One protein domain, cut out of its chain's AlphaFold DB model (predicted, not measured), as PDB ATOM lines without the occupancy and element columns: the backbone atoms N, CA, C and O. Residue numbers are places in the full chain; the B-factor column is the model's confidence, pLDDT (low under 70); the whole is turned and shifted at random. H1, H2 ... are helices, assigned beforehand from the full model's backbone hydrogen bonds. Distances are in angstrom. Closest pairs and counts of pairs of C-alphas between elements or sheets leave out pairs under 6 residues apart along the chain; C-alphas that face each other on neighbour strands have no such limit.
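AT A GLANCE: This is residues 67 to 86 and 102 to 194 of the 210 residues of an uncharacterized protein of Geodermatophilus obscurus (UniProt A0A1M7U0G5). A long helix, H2, is the shaft of the model, with a helical head at its far end and a single helix, H1, slanting across its first half. In the head, H4 and H5 make a helical hairpin, H4 crosses the last third of H2 steeply, and the short H3 packs on the first turns of H4. The printed part has 113 residues with five named helices, in the order H1, H2, H3, H4, H5, and no named strand; its class is all helix. The whole is loose, with a radius of gyration of the C-alphas of 18.6 A, and elongated, spanning 57 by 35 by 20 A.

HOW THE PARTS SIT: H1, residues 67 to 85, touches H2, residues 109 to 139, with residues 69 to 77 alone, beside residues 111 to 122 of H2. The closest C-alphas, of Leu 73 and Leu 115, are 5.8 A apart, and the two run opposite ways at a steep tilt of 50 degrees. H3, residues 144 to 151, is close to H2 but not clearly touching; the closest C-alphas, of Ile 134 and Ile 147, are 7.0 A apart. H4, residues 155 to 176, touches H3 with residues 155 to 159 alone, about perpendicular at 80 degrees, the closest C-alphas being those of Gly 148 and Ala 155, 4.6 A apart. Residues 162 to 165 of H4 touch residues 128 to 134 of H2 at a steep tilt of 68 degrees, only just short of perpendicular; the closest C-alphas, of His 131 and His 162, are 6.4 A apart. H5, residues 183 to 193, forms a hairpin with H4, at a shallow tilt of 4 degrees, opposite ways, with the closest C-alphas, of Ile 166 and Ala 186, 6.4 A apart. H5 also touches residues 135 to 139 of H2, the closest C-alphas being those of Arg 138 and Leu 192, 5.9 A apart. H1 is apart from H3, H4 and H5. In H1, H2, H3, H4 and H5 every O i to N i+4 pair is within hydrogen-bond range.

IN THESE COORDINATES: H1 is 27.3 A long and begins at C-alpha 67, (177.433, 211.629, 178.170). H2, the longest, measures 45.2 A from C-alpha 109, (165.801, 191.442, 182.099), to C-alpha 139. H3 is 10.3 A, H4 31.4 A and H5 15.1 A long; H5 ends at C-alpha 193, (180.176, 225.234, 204.722).

THE WHOLE: The two C-alphas farthest apart, of Gly 102 and His 191, are 57.2 A apart. Residues 87 to 101 are not printed, and C-alphas 86 and 102 are 9.4 A apart across this cut. The links H2 to H3 and H3 to H4 are tight, and H4 to H5 is short. The mean pLDDT of the printed part is 93.3; residue 86 and residues 102 to 104 are under 70.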
ATOM      1  N   VAL A  67     178.256 211.355 179.361       91.00
ATOM      2  CA  VAL A  67     177.433 211.629 178.170       91.00
ATOM      3  C   VAL A  67     176.957 210.333 177.508       91.00
ATOM      4  O   VAL A  67     175.795 210.224 177.117       91.00
ATOM      5  N   THR A  68     177.824 209.325 177.431       90.81
ATOM      6  CA  THR A  68     177.485 208.009 176.881       90.81
ATOM      7  C   THR A  68     176.475 207.287 177.770       90.81
ATOM      8  O   THR A  68     175.480 206.772 177.263       90.81
ATOM      9  N   ALA A  69     176.678 207.310 179.093       89.75
ATOM     10  CA  ALA A  69     175.746 206.709 180.049       89.75
ATOM     11  C   ALA A  69     174.347 207.349 179.968       89.75
ATOM     12  O   ALA A  69     173.350 206.639 179.866       89.75
ATOM     13  N   VAL A  70     174.269 208.684 179.920       95.19
ATOM     14  CA  VAL A  70     173.001 209.421 179.763       95.19
ATOM     15  C   VAL A  70     172.327 209.091 178.431       95.19
ATOM     16  O   VAL A  70     171.121 208.872 178.395       95.19
ATOM     17  N   THR A  71     173.096 208.998 177.343       95.38
ATOM     18  CA  THR A  71     172.549 208.653 176.020       95.38
ATOM     19  C   THR A  71     171.939 207.249 176.013       95.38
ATOM     20  O   THR A  71     170.857 207.043 175.462       95.38
ATOM     21  N   ARG A  72     172.602 206.273 176.648       94.69
ATOM     22  CA  ARG A  72     172.091 204.899 176.758       94.69
ATOM     23  C   ARG A  72     170.869 204.811 177.674       94.69
ATOM     24  O   ARG A  72     169.894 204.161 177.303       94.69
ATOM     25  N   LEU A  73     170.893 205.515 178.806       95.19
ATOM     26  CA  LEU A  73     169.764 205.631 179.732       95.19
ATOM     27  C   LEU A  73     168.518 206.181 179.025       95.19
ATOM     28  O   LEU A  73     167.438 205.604 179.131       95.19
ATOM     29  N   ASP A  74     168.671 207.265 178.265       96.06
ATOM     30  CA  ASP A  74     167.599 207.909 177.498       96.06
ATOM     31  C   ASP A  74     167.051 206.993 176.386       96.06
ATOM     32  O   ASP A  74     165.839 206.888 176.190       96.06
ATOM     33  N   PHE A  75     167.927 206.252 175.700       94.81
ATOM     34  CA  PHE A  75     167.511 205.242 174.726       94.81
ATOM     35  C   PHE A  75     166.646 204.136 175.353       94.81
ATOM     36  O   PHE A  75     165.549 203.871 174.852       94.81
ATOM     37  N   LEU A  76     167.114 203.510 176.440       94.44
ATOM     38  CA  LEU A  76     166.381 202.437 177.120       94.44
ATOM     39  C   LEU A  76     165.062 202.956 177.710       94.44
ATOM     40  O   LEU A  76     164.026 202.325 177.524       94.44
ATOM     41  N   SER A  77     165.075 204.153 178.305       94.62
ATOM     42  CA  SER A  77     163.884 204.802 178.872       94.62
ATOM     43  C   SER A  77     162.800 205.059 177.819       94.62
ATOM     44  O   SER A  77     161.616 204.817 178.062       94.62
ATOM     45  N   ARG A  78     163.181 205.526 176.619       92.75
ATOM     46  CA  ARG A  78     162.232 205.725 175.509       92.75
ATOM     47  C   ARG A  78     161.664 204.414 174.984       92.75
ATOM     48  O   ARG A  78     160.479 204.370 174.655       92.75
ATOM     49  N   ARG A  79     162.485 203.363 174.884       91.69
ATOM     50  CA  ARG A  79     162.024 202.043 174.438       91.69
ATOM     51  C   ARG A  79     161.036 201.444 175.436       91.69
ATOM     52  O   ARG A  79     159.973 201.001 175.014       91.69
ATOM     53  N   ASP A  80     161.352 201.505 176.727       91.88
ATOM     54  CA  ASP A  80     160.467 201.038 177.797       91.88
ATOM     55  C   ASP A  80     159.123 201.786 177.783       91.88
ATOM     56  O   ASP A  80     158.054 201.177 177.721       91.88
ATOM     57  N   SER A  81     159.171 203.119 177.680       90.00
ATOM     58  CA  SER A  81     157.968 203.955 177.578       90.00
ATOM     59  C   SER A  81     157.113 203.615 176.348       90.00
ATOM     60  O   SER A  81     155.886 203.580 176.430       90.00
ATOM     61  N   ALA A  82     157.739 203.351 175.195       86.56
ATOM     62  CA  ALA A  82     157.029 202.997 173.967       86.56
ATOM     63  C   ALA A  82     156.399 201.596 174.032       86.56
ATOM     64  O   ALA A  82     155.282 201.418 173.543       86.56
ATOM     65  N   ALA A  83     157.067 200.629 174.668       83.00
ATOM     66  CA  ALA A  83     156.517 199.298 174.917       83.00
ATOM     67  C   ALA A  83     155.320 199.344 175.888       83.00
ATOM     68  O   ALA A  83     154.326 198.646 175.684       83.00
ATOM     69  N   ALA A  84     155.364 200.217 176.903       74.94
ATOM     70  CA  ALA A  84     154.276 200.386 177.869       74.94
ATOM     71  C   ALA A  84     152.973 200.912 177.231       74.94
ATOM     72  O   ALA A  84     151.878 200.501 177.619       74.94
ATOM     73  N   VAL A  85     153.074 201.784 176.221       71.19
ATOM     74  CA  VAL A  85     151.916 202.350 175.497       71.19
ATOM     75  C   VAL A  85     151.257 201.327 174.557       71.19
ATOM     76  O   VAL A  85     150.077 201.451 174.234       71.19
ATOM     77  N   GLN A  86     151.974 200.276 174.145       60.31
ATOM     78  CA  GLN A  86     151.506 199.293 173.157       60.31
ATOM     79  C   GLN A  86     150.626 198.163 173.714       60.31
ATOM     80  O   GLN A  86     150.330 197.212 172.994       60.31
ATOM     81  N   GLY A 102     155.551 199.443 164.441       53.84
ATOM     82  CA  GLY A 102     156.547 198.721 165.215       53.84
ATOM     83  C   GLY A 102     156.050 198.314 166.594       53.84
ATOM     84  O   GLY A 102     155.871 199.165 167.465       53.84
ATOM     85  N   GLN A 103     155.878 197.003 166.759       60.50
ATOM     86  CA  GLN A 103     155.874 196.354 168.060       60.50
ATOM     87  C   GLN A 103     157.224 196.696 168.701       60.50
ATOM     88  O   GLN A 103     158.265 196.175 168.291       60.50
ATOM     89  N   VAL A 104     157.237 197.672 169.605       69.31
ATOM     90  CA  VAL A 104     158.421 197.960 170.403       69.31
ATOM     91  C   VAL A 104     158.414 196.911 171.493       69.31
ATOM     92  O   VAL A 104     157.638 197.002 172.441       69.31
ATOM     93  N   GLU A 105     159.241 195.886 171.306       79.50
ATOM     94  CA  GLU A 105     159.374 194.823 172.292       79.50
ATOM     95  C   GLU A 105     159.785 195.439 173.640       79.50
ATOM     96  O   GLU A 105     160.706 196.281 173.662       79.50
ATOM     97  N   PRO A 106     159.136 195.031 174.748       86.00
ATOM     98  CA  PRO A 106     159.574 195.370 176.094       86.00
ATOM     99  C   PRO A 106     161.075 195.139 176.293       86.00
ATOM    100  O   PRO A 106     161.711 194.367 175.568       86.00
ATOM    101  N   LEU A 107     161.656 195.839 177.267       90.81
ATOM    102  CA  LEU A 107     163.024 195.552 177.685       90.81
ATOM    103  C   LEU A 107     163.092 194.125 178.234       90.81
ATOM    104  O   LEU A 107     162.198 193.694 178.969       90.81
ATOM    105  N   ASP A 108     164.146 193.394 177.884       90.31
ATOM    106  CA  ASP A 108     164.434 192.141 178.575       90.31
ATOM    107  C   ASP A 108     165.014 192.405 179.981       90.31
ATOM    108  O   ASP A 108     165.158 193.551 180.426       90.31
ATOM    109  N   LEU A 109     165.286 191.334 180.732       90.88
ATOM    110  CA  LEU A 109     165.801 191.442 182.099       90.88
ATOM    111  C   LEU A 109     167.148 192.177 182.155       90.88
ATOM    112  O   LEU A 109     167.333 193.027 183.024       90.88
ATOM    113  N   GLU A 110     168.065 191.864 181.240       90.69
ATOM    114  CA  GLU A 110     169.401 192.466 181.201       90.69
ATOM    115  C   GLU A 110     169.300 193.954 180.861       90.69
ATOM    116  O   GLU A 110     169.884 194.788 181.544       90.69
ATOM    117  N   GLU A 111     168.473 194.311 179.878       92.38
ATOM    118  CA  GLU A 111     168.220 195.705 179.501       92.38
ATOM    119  C   GLU A 111     167.547 196.503 180.627       92.38
ATOM    120  O   GLU A 111     167.824 197.690 180.806       92.38
ATOM    121  N   SER A 112     166.686 195.862 181.419       94.94
ATOM    122  CA  SER A 112     166.041 196.486 182.581       94.94
ATOM    123  C   SER A 112     167.028 196.725 183.730       94.94
ATOM    124  O   SER A 112     166.990 197.775 184.375       94.94
ATOM    125  N   LEU A 113     167.930 195.774 183.987       94.81
ATOM    126  CA  LEU A 113     168.999 195.936 184.975       94.81
ATOM    127  C   LEU A 113     170.036 196.966 184.516       94.81
ATOM    128  O   LEU A 113     170.492 197.767 185.329       94.81
ATOM    129  N   GLU A 114     170.353 197.004 183.220       92.56
ATOM    130  CA  GLU A 114     171.194 198.039 182.616       92.56
ATOM    131  C   GLU A 114     170.563 199.427 182.803       92.56
ATOM    132  O   GLU A 114     171.239 200.362 183.233       92.56
ATOM    133  N   LEU A 115     169.256 199.564 182.545       94.50
ATOM    134  CA  LEU A 115     168.514 200.807 182.769       94.50
ATOM    135  C   LEU A 115     168.615 201.270 184.233       94.50
ATOM    136  O   LEU A 115     168.884 202.448 184.486       94.50
ATOM    137  N   LEU A 116     168.424 200.355 185.190       94.50
ATOM    138  CA  LEU A 116     168.534 200.643 186.622       94.50
ATOM    139  C   LEU A 116     169.948 201.099 187.001       94.50
ATOM    140  O   LEU A 116     170.102 202.129 187.658       94.50
ATOM    141  N   ASP A 117     170.970 200.354 186.583       91.56
ATOM    142  CA  ASP A 117     172.365 200.634 186.927       91.56
ATOM    143  C   ASP A 117     172.831 201.980 186.348       91.56
ATOM    144  O   ASP A 117     173.399 202.818 187.056       91.56
ATOM    145  N   LEU A 118     172.477 202.262 185.089       92.44
ATOM    146  CA  LEU A 118     172.712 203.562 184.460       92.44
ATOM    147  C   LEU A 118     172.009 204.697 185.212       92.44
ATOM    148  O   LEU A 118     172.616 205.746 185.443       92.44
ATOM    149  N   GLY A 119     170.752 204.497 185.612       94.38
ATOM    150  CA  GLY A 119     169.990 205.474 186.386       94.38
ATOM    151  C   GLY A 119     170.655 205.797 187.725       94.38
ATOM    152  O   GLY A 119     170.839 206.970 188.057       94.38
ATOM    153  N   VAL A 120     171.087 204.770 188.465       94.00
ATOM    154  CA  VAL A 120     171.809 204.923 189.739       94.00
ATOM    155  C   VAL A 120     173.144 205.644 189.534       94.00
ATOM    156  O   VAL A 120     173.449 206.588 190.267       94.00
ATOM    157  N   GLY A 121     173.928 205.252 188.528       90.88
ATOM    158  CA  GLY A 121     175.225 205.866 188.235       90.88
ATOM    159  C   GLY A 121     175.118 207.341 187.835       90.88
ATOM    160  O   GLY A 121     175.873 208.181 188.334       90.88
ATOM    161  N   VAL A 122     174.153 207.685 186.975       91.62
ATOM    162  CA  VAL A 122     173.877 209.078 186.587       91.62
ATOM    163  C   VAL A 122     173.409 209.892 187.794       91.62
ATOM    164  O   VAL A 122     173.916 210.994 188.004       91.62
ATOM    165  N   ALA A 123     172.505 209.352 188.618       93.19
ATOM    166  CA  ALA A 123     172.009 210.036 189.810       93.19
ATOM    167  C   ALA A 123     173.125 210.318 190.829       93.19
ATOM    168  O   ALA A 123     173.229 211.445 191.313       93.19
ATOM    169  N   ARG A 124     174.004 209.341 191.104       91.25
ATOM    170  CA  ARG A 124     175.167 209.521 191.995       91.25
ATOM    171  C   ARG A 124     176.100 210.624 191.496       91.25
ATOM    172  O   ARG A 124     176.417 211.549 192.235       91.25
ATOM    173  N   ARG A 125     176.461 210.603 190.210       91.19
ATOM    174  CA  ARG A 125     177.337 211.635 189.624       91.19
ATOM    175  C   ARG A 125     176.689 213.020 189.607       91.19
ATOM    176  O   ARG A 125     177.386 214.018 189.793       91.19
ATOM    177  N   ALA A 126     175.379 213.095 189.377       94.50
ATOM    178  CA  ALA A 126     174.629 214.344 189.452       94.50
ATOM    179  C   ALA A 126     174.595 214.893 190.888       94.50
ATOM    180  O   ALA A 126     174.799 216.092 191.078       94.50
ATOM    181  N   TYR A 127     174.416 214.025 191.887       94.69
ATOM    182  CA  TYR A 127     174.499 214.376 193.304       94.69
ATOM    183  C   TYR A 127     175.887 214.930 193.666       94.69
ATOM    184  O   TYR A 127     175.987 216.031 194.206       94.69
ATOM    185  N   ASP A 128     176.967 214.266 193.247       93.75
ATOM    186  CA  ASP A 128     178.327 214.775 193.469       93.75
ATOM    187  C   ASP A 128     178.569 216.125 192.779       93.75
ATOM    188  O   ASP A 128     179.177 217.040 193.339       93.75
ATOM    189  N   ALA A 129     178.083 216.277 191.543       94.94
ATOM    190  CA  ALA A 129     178.188 217.532 190.808       94.94
ATOM    191  C   ALA A 129     177.411 218.666 191.494       94.94
ATOM    192  O   ALA A 129     177.913 219.791 191.553       94.94
ATOM    193  N   GLN A 130     176.233 218.375 192.056       97.69
ATOM    194  CA  GLN A 130     175.451 219.327 192.842       97.69
ATOM    195  C   GLN A 130     176.262 219.845 194.035       97.69
ATOM    196  O   GLN A 130     176.343 221.056 194.231       97.69
ATOM    197  N   HIS A 131     176.903 218.963 194.804       98.00
ATOM    198  CA  HIS A 131     177.677 219.374 195.976       98.00
ATOM    199  C   HIS A 131     178.980 220.101 195.627       98.00
ATOM    200  O   HIS A 131     179.320 221.082 196.291       98.00
ATOM    201  N   ARG A 132     179.648 219.743 194.523       96.44
ATOM    202  CA  ARG A 132     180.726 220.579 193.961       96.44
ATOM    203  C   ARG A 132     180.223 221.973 193.564       96.44
ATOM    204  O   ARG A 132     180.911 222.967 193.798       96.44
ATOM    205  N   GLY A 133     179.010 222.066 193.016       97.94
ATOM    206  CA  GLY A 133     178.339 223.335 192.726       97.94
ATOM    207  C   GLY A 133     178.041 224.156 193.985       97.94
ATOM    208  O   GLY A 133     178.294 225.360 194.002       97.94
ATOM    209  N   ILE A 134     177.580 223.510 195.062       98.31
ATOM    210  CA  ILE A 134     177.391 224.133 196.382       98.31
ATOM    211  C   ILE A 134     178.721 224.681 196.901       98.31
ATOM    212  O   ILE A 134     178.789 225.850 197.267       98.31
ATOM    213  N   HIS A 135     179.790 223.884 196.865       97.56
ATOM    214  CA  HIS A 135     181.125 224.304 197.286       97.56
ATOM    215  C   HIS A 135     181.620 225.528 196.499       97.56
ATOM    216  O   HIS A 135     182.140 226.487 197.072       97.56
ATOM    217  N   ALA A 136     181.424 225.539 195.176       97.94
ATOM    218  CA  ALA A 136     181.755 226.686 194.333       97.94
ATOM    219  C   ALA A 136     180.911 227.927 194.676       97.94
ATOM    220  O   ALA A 136     181.452 229.028 194.776       97.94
ATOM    221  N   ALA A 137     179.609 227.757 194.915       98.31
ATOM    222  CA  ALA A 137     178.722 228.840 195.329       98.31
ATOM    223  C   ALA A 137     179.119 229.412 196.700       98.31
ATOM    224  O   ALA A 137     179.151 230.631 196.864       98.31
ATOM    225  N   ARG A 138     179.476 228.555 197.665       98.06
ATOM    226  CA  ARG A 138     179.978 228.961 198.986       98.06
ATOM    227  C   ARG A 138     181.290 229.730 198.875       98.06
ATOM    228  O   ARG A 138     181.401 230.797 199.471       98.06
ATOM    229  N   ARG A 139     182.228 229.272 198.038       97.44
ATOM    230  CA  ARG A 139     183.467 230.008 197.729       97.44
ATOM    231  C   ARG A 139     183.193 231.389 197.122       97.44
ATOM    232  O   ARG A 139     183.914 232.336 197.407       97.44
ATOM    233  N   ALA A 140     182.132 231.520 196.327       98.00
ATOM    234  CA  ALA A 140     181.677 232.795 195.772       98.00
ATOM    235  C   ALA A 140     180.832 233.647 196.749       98.00
ATOM    236  O   ALA A 140     180.317 234.692 196.356       98.00
ATOM    237  N   GLY A 141     180.662 233.217 198.006       97.50
ATOM    238  CA  GLY A 141     179.938 233.958 199.043       97.50
ATOM    239  C   GLY A 141     178.416 233.766 199.050       97.50
ATOM    240  O   GLY A 141     177.709 234.539 199.693       97.50
ATOM    241  N   ALA A 142     177.872 232.762 198.352       97.81
ATOM    242  CA  ALA A 142     176.435 232.488 198.379       97.81
ATOM    243  C   ALA A 142     175.970 232.034 199.774       97.81
ATOM    244  O   ALA A 142     176.590 231.162 200.386       97.81
ATOM    245  N   SER A 143     174.849 232.574 200.262       96.69
ATOM    246  CA  SER A 143     174.241 232.139 201.525       96.69
ATOM    247  C   SER A 143     173.500 230.803 201.383       96.69
ATOM    248  O   SER A 143     173.107 230.400 200.281       96.69
ATOM    249  N   TRP A 144     173.274 230.118 202.507       97.44
ATOM    250  CA  TRP A 144     172.532 228.855 202.528       97.44
ATOM    251  C   TRP A 144     171.058 229.017 202.150       97.44
ATOM    252  O   TRP A 144     170.487 228.100 201.567       97.44
ATOM    253  N   GLU A 145     170.452 230.181 202.387       96.19
ATOM    254  CA  GLU A 145     169.095 230.489 201.920       96.19
ATOM    255  C   GLU A 145     169.034 230.522 200.392       96.19
ATOM    256  O   GLU A 145     168.127 229.943 199.794       96.19
ATOM    257  N   ARG A 146     170.027 231.147 199.741       96.69
ATOM    258  CA  ARG A 146     170.097 231.200 198.274       96.69
ATOM    259  C   ARG A 146     170.347 229.819 197.675       96.69
ATOM    260  O   ARG A 146     169.721 229.469 196.679       96.69
ATOM    261  N   ILE A 147     171.232 229.036 198.291       97.50
ATOM    262  CA  ILE A 147     171.503 227.652 197.881       97.50
ATOM    263  C   ILE A 147     170.242 226.794 198.048       97.50
ATOM    264  O   ILE A 147     169.828 226.132 197.100       97.50
ATOM    265  N   GLY A 148     169.581 226.863 199.207       95.88
ATOM    266  CA  GLY A 148     168.325 226.159 199.463       95.88
ATOM    267  C   GLY A 148     167.242 226.510 198.442       95.88
ATOM    268  O   GLY A 148     166.615 225.611 197.885       95.88
ATOM    269  N   ALA A 149     167.086 227.793 198.105       96.06
ATOM    270  CA  ALA A 149     166.124 228.245 197.099       96.06
ATOM    271  C   ALA A 149     166.391 227.655 195.700       96.06
ATOM    272  O   ALA A 149     165.448 227.221 195.037       96.06
ATOM    273  N   VAL A 150     167.657 227.593 195.263       97.38
ATOM    274  CA  VAL A 150     168.044 226.960 193.984       97.38
ATOM    275  C   VAL A 150     167.731 225.464 193.993       97.38
ATOM    276  O   VAL A 150     167.204 224.940 193.016       97.38
ATOM    277  N   LEU A 151     168.004 224.792 195.111       96.19
ATOM    278  CA  LEU A 151     167.742 223.363 195.289       96.19
ATOM    279  C   LEU A 151     166.258 223.041 195.542       96.19
ATOM    280  O   LEU A 151     165.877 221.875 195.554       96.19
ATOM    281  N   GLY A 152     165.410 224.051 195.766       96.31
ATOM    282  CA  GLY A 152     164.009 223.853 196.140       96.31
ATOM    283  C   GLY A 152     163.821 223.247 197.536       96.31
ATOM    284  O   GLY A 152     162.823 222.575 197.777       96.31
ATOM    285  N   THR A 153     164.762 223.473 198.453       95.75
ATOM    286  CA  THR A 153     164.751 222.950 199.826       95.75
ATOM    287  C   THR A 153     165.014 224.060 200.854       95.75
ATOM    288  O   THR A 153     165.168 225.228 200.496       95.75
ATOM    289  N   THR A 154     165.016 223.742 202.148       95.50
ATOM    290  CA  THR A 154     165.378 224.720 203.191       95.50
ATOM    291  C   THR A 154     166.896 224.892 203.277       95.50
ATOM    292  O   THR A 154     167.650 223.975 202.948       95.50
ATOM    293  N   ALA A 155     167.360 226.043 203.773       96.56
ATOM    294  CA  ALA A 155     168.782 226.278 204.047       96.56
ATOM    295  C   ALA A 155     169.385 225.174 204.936       96.56
ATOM    296  O   ALA A 155     170.468 224.665 204.654       96.56
ATOM    297  N   LEU A 156     168.643 224.754 205.967       96.25
ATOM    298  CA  LEU A 156     169.053 223.693 206.879       96.25
ATOM    299  C   LEU A 156     169.175 222.333 206.180       96.25
ATOM    300  O   LEU A 156     170.153 221.619 206.388       96.25
ATOM    301  N   THR A 157     168.205 221.969 205.342       96.50
ATOM    302  CA  THR A 157     168.261 220.712 204.585       96.50
ATOM    303  C   THR A 157     169.433 220.708 203.605       96.50
ATOM    304  O   THR A 157     170.125 219.698 203.504       96.50
ATOM    305  N   ALA A 158     169.694 221.831 202.928       97.31
ATOM    306  CA  ALA A 158     170.842 221.969 202.033       97.31
ATOM    307  C   ALA A 158     172.177 221.835 202.786       97.31
ATOM    308  O   ALA A 158     173.058 221.103 202.337       97.31
ATOM    309  N   TRP A 159     172.306 222.491 203.945       98.00
ATOM    310  CA  TRP A 159     173.496 222.398 204.791       98.00
ATOM    311  C   TRP A 159     173.721 220.966 205.294       98.00
ATOM    312  O   TRP A 159     174.799 220.422 205.082       98.00
ATOM    313  N   ASN A 160     172.695 220.317 205.865       97.75
ATOM    314  CA  ASN A 160     172.795 218.936 206.360       97.75
ATOM    315  C   ASN A 160     173.201 217.965 205.239       97.75
ATOM    316  O   ASN A 160     174.055 217.107 205.442       97.75
ATOM    317  N   GLY A 161     172.598 218.109 204.053       97.81
ATOM    318  CA  GLY A 161     172.955 217.295 202.892       97.81
ATOM    319  C   GLY A 161     174.409 217.506 202.474       97.81
ATOM    320  O   GLY A 161     175.102 216.548 202.159       97.81
ATOM    321  N   HIS A 162     174.903 218.747 202.520       98.31
ATOM    322  CA  HIS A 162     176.299 219.021 202.197       98.31
ATOM    323  C   HIS A 162     177.279 218.482 203.240       98.31
ATOM    324  O   HIS A 162     178.322 217.981 202.839       98.31
ATOM    325  N   GLN A 163     176.949 218.534 204.535       98.25
ATOM    326  CA  GLN A 163     177.772 217.912 205.582       98.25
ATOM    327  C   GLN A 163     177.904 216.409 205.362       98.25
ATOM    328  O   GLN A 163     179.015 215.899 205.276       98.25
ATOM    329  N   ARG A 164     176.774 215.729 205.151       98.06
ATOM    330  CA  ARG A 164     176.763 214.298 204.851       98.06
ATOM    331  C   ARG A 164     177.572 213.968 203.593       98.06
ATOM    332  O   ARG A 164     178.301 212.988 203.576       98.06
ATOM    333  N   TRP A 165     177.469 214.784 202.545       97.94
ATOM    334  CA  TRP A 165     178.285 214.585 201.347       97.94
ATOM    335  C   TRP A 165     179.787 214.714 201.643       97.94
ATOM    336  O   TRP A 165     180.556 213.915 201.127       97.94
ATOM    337  N   ILE A 166     180.218 215.674 202.475       98.25
ATOM    338  CA  ILE A 166     181.634 215.800 202.868       98.25
ATOM    339  C   ILE A 166     182.102 214.521 203.575       98.25
ATOM    340  O   ILE A 166     183.150 213.998 203.215       98.25
ATOM    341  N   GLU A 167     181.313 213.997 204.517       97.88
ATOM    342  CA  GLU A 167     181.600 212.731 205.212       97.88
ATOM    343  C   GLU A 167     181.741 211.568 204.215       97.88
ATOM    344  O   GLU A 167     182.755 210.876 204.210       97.88
ATOM    345  N   GLU A 168     180.787 211.422 203.289       96.62
ATOM    346  CA  GLU A 168     180.825 210.401 202.232       96.62
ATOM    347  C   GLU A 168     182.071 210.537 201.329       96.62
ATOM    348  O   GLU A 168     182.625 209.535 200.877       96.62
ATOM    349  N   GLN A 169     182.538 211.763 201.052       97.44
ATOM    350  CA  GLN A 169     183.758 211.978 200.269       97.44
ATOM    351  C   GLN A 169     185.035 211.635 201.044       97.44
ATOM    352  O   GLN A 169     185.994 211.182 200.421       97.44
ATOM    353  N   VAL A 170     185.063 211.857 202.360       98.12
ATOM    354  CA  VAL A 170     186.188 211.447 203.214       98.12
ATOM    355  C   VAL A 170     186.267 209.926 203.262       98.12
ATOM    356  O   VAL A 170     187.316 209.362 202.963       98.12
ATOM    357  N   GLU A 171     185.143 209.250 203.510       96.88
ATOM    358  CA  GLU A 171     185.073 207.781 203.492       96.88
ATOM    359  C   GLU A 171     185.522 207.204 202.137       96.88
ATOM    360  O   GLU A 171     186.241 206.203 202.078       96.88
ATOM    361  N   LEU A 172     185.137 207.846 201.028       94.38
ATOM    362  CA  LEU A 172     185.573 207.435 199.693       94.38
ATOM    363  C   LEU A 172     187.094 207.564 199.519       94.38
ATOM    364  O   LEU A 172     187.717 206.683 198.913       94.38
ATOM    365  N   PHE A 173     187.694 208.623 200.064       96.00
ATOM    366  CA  PHE A 173     189.138 208.830 200.009       96.00
ATOM    367  C   PHE A 173     189.884 207.813 200.866       96.00
ATOM    368  O   PHE A 173     190.857 207.227 200.398       96.00
ATOM    369  N   GLU A 174     189.391 207.517 202.066       96.50
ATOM    370  CA  GLU A 174     189.948 206.468 202.926       96.50
ATOM    371  C   GLU A 174     189.905 205.088 202.252       96.50
ATOM    372  O   GLU A 174     190.860 204.314 202.345       96.50
ATOM    373  N   LEU A 175     188.820 204.786 201.532       95.62
ATOM    374  CA  LEU A 175     188.642 203.501 200.859       95.62
ATOM    375  C   LEU A 175     189.510 203.355 199.601       95.62
ATOM    376  O   LEU A 175     189.995 202.260 199.306       95.62
ATOM    377  N   THR A 176     189.663 204.425 198.821       94.31
ATOM    378  CA  THR A 176     190.275 204.358 197.481       94.31
ATOM    379  C   THR A 176     191.691 204.925 197.419       94.31
ATOM    380  O   THR A 176     192.423 204.640 196.470       94.31
ATOM    381  N   GLY A 177     192.074 205.757 198.388       93.00
ATOM    382  CA  GLY A 177     193.326 206.515 198.413       93.00
ATOM    383  C   GLY A 177     193.474 207.542 197.284       93.00
ATOM    384  O   GLY A 177     194.558 208.103 197.121       93.00
ATOM    385  N   ARG A 178     192.436 207.757 196.460       90.56
ATOM    386  CA  ARG A 178     192.516 208.644 195.287       90.56
ATOM    387  C   ARG A 178     191.251 209.461 195.027       90.56
ATOM    388  O   ARG A 178     191.361 210.585 194.551       90.56
ATOM    389  N   ASP A 179     190.074 208.868 195.218       90.00
ATOM    390  CA  ASP A 179     188.784 209.456 194.861       90.00
ATOM    391  C   ASP A 179     188.130 209.989 196.138       90.00
ATOM    392  O   ASP A 179     188.211 209.341 197.171       90.00
ATOM    393  N   GLY A 180     187.473 211.149 196.085       93.75
ATOM    394  CA  GLY A 180     186.876 211.784 197.267       93.75
ATOM    395  C   GLY A 180     187.655 213.006 197.757       93.75
ATOM    396  O   GLY A 180     188.369 213.643 196.979       93.75
ATOM    397  N   LEU A 181     187.464 213.365 199.028       96.44
ATOM    398  CA  LEU A 181     188.137 214.488 199.685       96.44
ATOM    399  C   LEU A 181     189.187 213.946 200.649       96.44
ATOM    400  O   LEU A 181     188.856 213.202 201.566       96.44
ATOM    401  N   ASP A 182     190.434 214.363 200.453       96.62
ATOM    402  CA  ASP A 182     191.479 214.175 201.453       96.62
ATOM    403  C   ASP A 182     191.241 215.084 202.671       96.62
ATOM    404  O   ASP A 182     190.368 215.958 202.662       96.62
ATOM    405  N   ASP A 183     192.039 214.905 203.725       96.38
ATOM    406  CA  ASP A 183     191.906 215.678 204.967       96.38
ATOM    407  C   ASP A 183     191.915 217.195 204.718       96.38
ATOM    408  O   ASP A 183     191.151 217.948 205.326       96.38
ATOM    409  N   VAL A 184     192.767 217.661 203.798       97.00
ATOM    410  CA  VAL A 184     192.896 219.086 203.467       97.00
ATOM    411  C   VAL A 184     191.636 219.591 202.765       97.00
ATOM    412  O   VAL A 184     191.088 220.628 203.153       97.00
ATOM    413  N   GLY A 185     191.146 218.857 201.766       96.44
ATOM    414  CA  GLY A 185     189.923 219.180 201.042       96.44
ATOM    415  C   GLY A 185     188.682 219.131 201.932       96.44
ATOM    416  O   GLY A 185     187.812 219.996 201.817       96.44
ATOM    417  N   ALA A 186     188.613 218.180 202.864       97.19
ATOM    418  CA  ALA A 186     187.535 218.090 203.843       97.19
ATOM    419  C   ALA A 186     187.518 219.310 204.774       97.19
ATOM    420  O   ALA A 186     186.464 219.917 204.979       97.19
ATOM    421  N   VAL A 187     188.681 219.734 205.279       98.06
ATOM    422  CA  VAL A 187     188.803 220.940 206.113       98.06
ATOM    423  C   VAL A 187     188.406 222.204 205.343       98.06
ATOM    424  O   VAL A 187     187.667 223.029 205.886       98.06
ATOM    425  N   GLU A 188     188.828 222.361 204.081       97.44
ATOM    426  CA  GLU A 188     188.394 223.485 203.230       97.44
ATOM    427  C   GLU A 188     186.868 223.483 203.056       97.44
ATOM    428  O   GLU A 188     186.214 224.514 203.252       97.44
ATOM    429  N   ALA A 189     186.289 222.325 202.730       97.38
ATOM    430  CA  ALA A 189     184.857 222.184 202.507       97.38
ATOM    431  C   ALA A 189     184.044 222.495 203.772       97.38
ATOM    432  O   ALA A 189     183.044 223.212 203.699       97.38
ATOM    433  N   LEU A 190     184.493 222.025 204.941       97.88
ATOM    434  CA  LEU A 190     183.875 222.328 206.234       97.88
ATOM    435  C   LEU A 190     183.973 223.819 206.573       97.88
ATOM    436  O   LEU A 190     182.983 224.427 206.990       97.88
ATOM    437  N   HIS A 191     185.133 224.435 206.337       97.94
ATOM    438  CA  HIS A 191     185.320 225.869 206.547       97.94
ATOM    439  C   HIS A 191     184.369 226.700 205.671       97.94
ATOM    440  O   HIS A 191     183.708 227.618 206.159       97.94
ATOM    441  N   LEU A 192     184.244 226.347 204.388       97.62
ATOM    442  CA  LEU A 192     183.322 227.008 203.463       97.62
ATOM    443  C   LEU A 192     181.856 226.742 203.798       97.62
ATOM    444  O   LEU A 192     181.013 227.633 203.624       97.62
ATOM    445  N   ALA A 193     181.525 225.543 204.277       96.94
ATOM    446  CA  ALA A 193     180.176 225.234 204.722       96.94
ATOM    447  C   ALA A 193     179.759 226.165 205.868       96.94
ATOM    448  O   ALA A 193     178.651 226.708 205.836       96.94
ATOM    449  N   GLY A 194     180.679 226.448 206.791       96.25
ATOM    450  CA  GLY A 194     180.474 227.388 207.886       96.25
ATOM    451  C   GLY A 194     179.378 226.940 208.852       96.25
ATOM    452  O   GLY A 194     178.988 225.771 208.902       96.25
TER     453      GLY A 194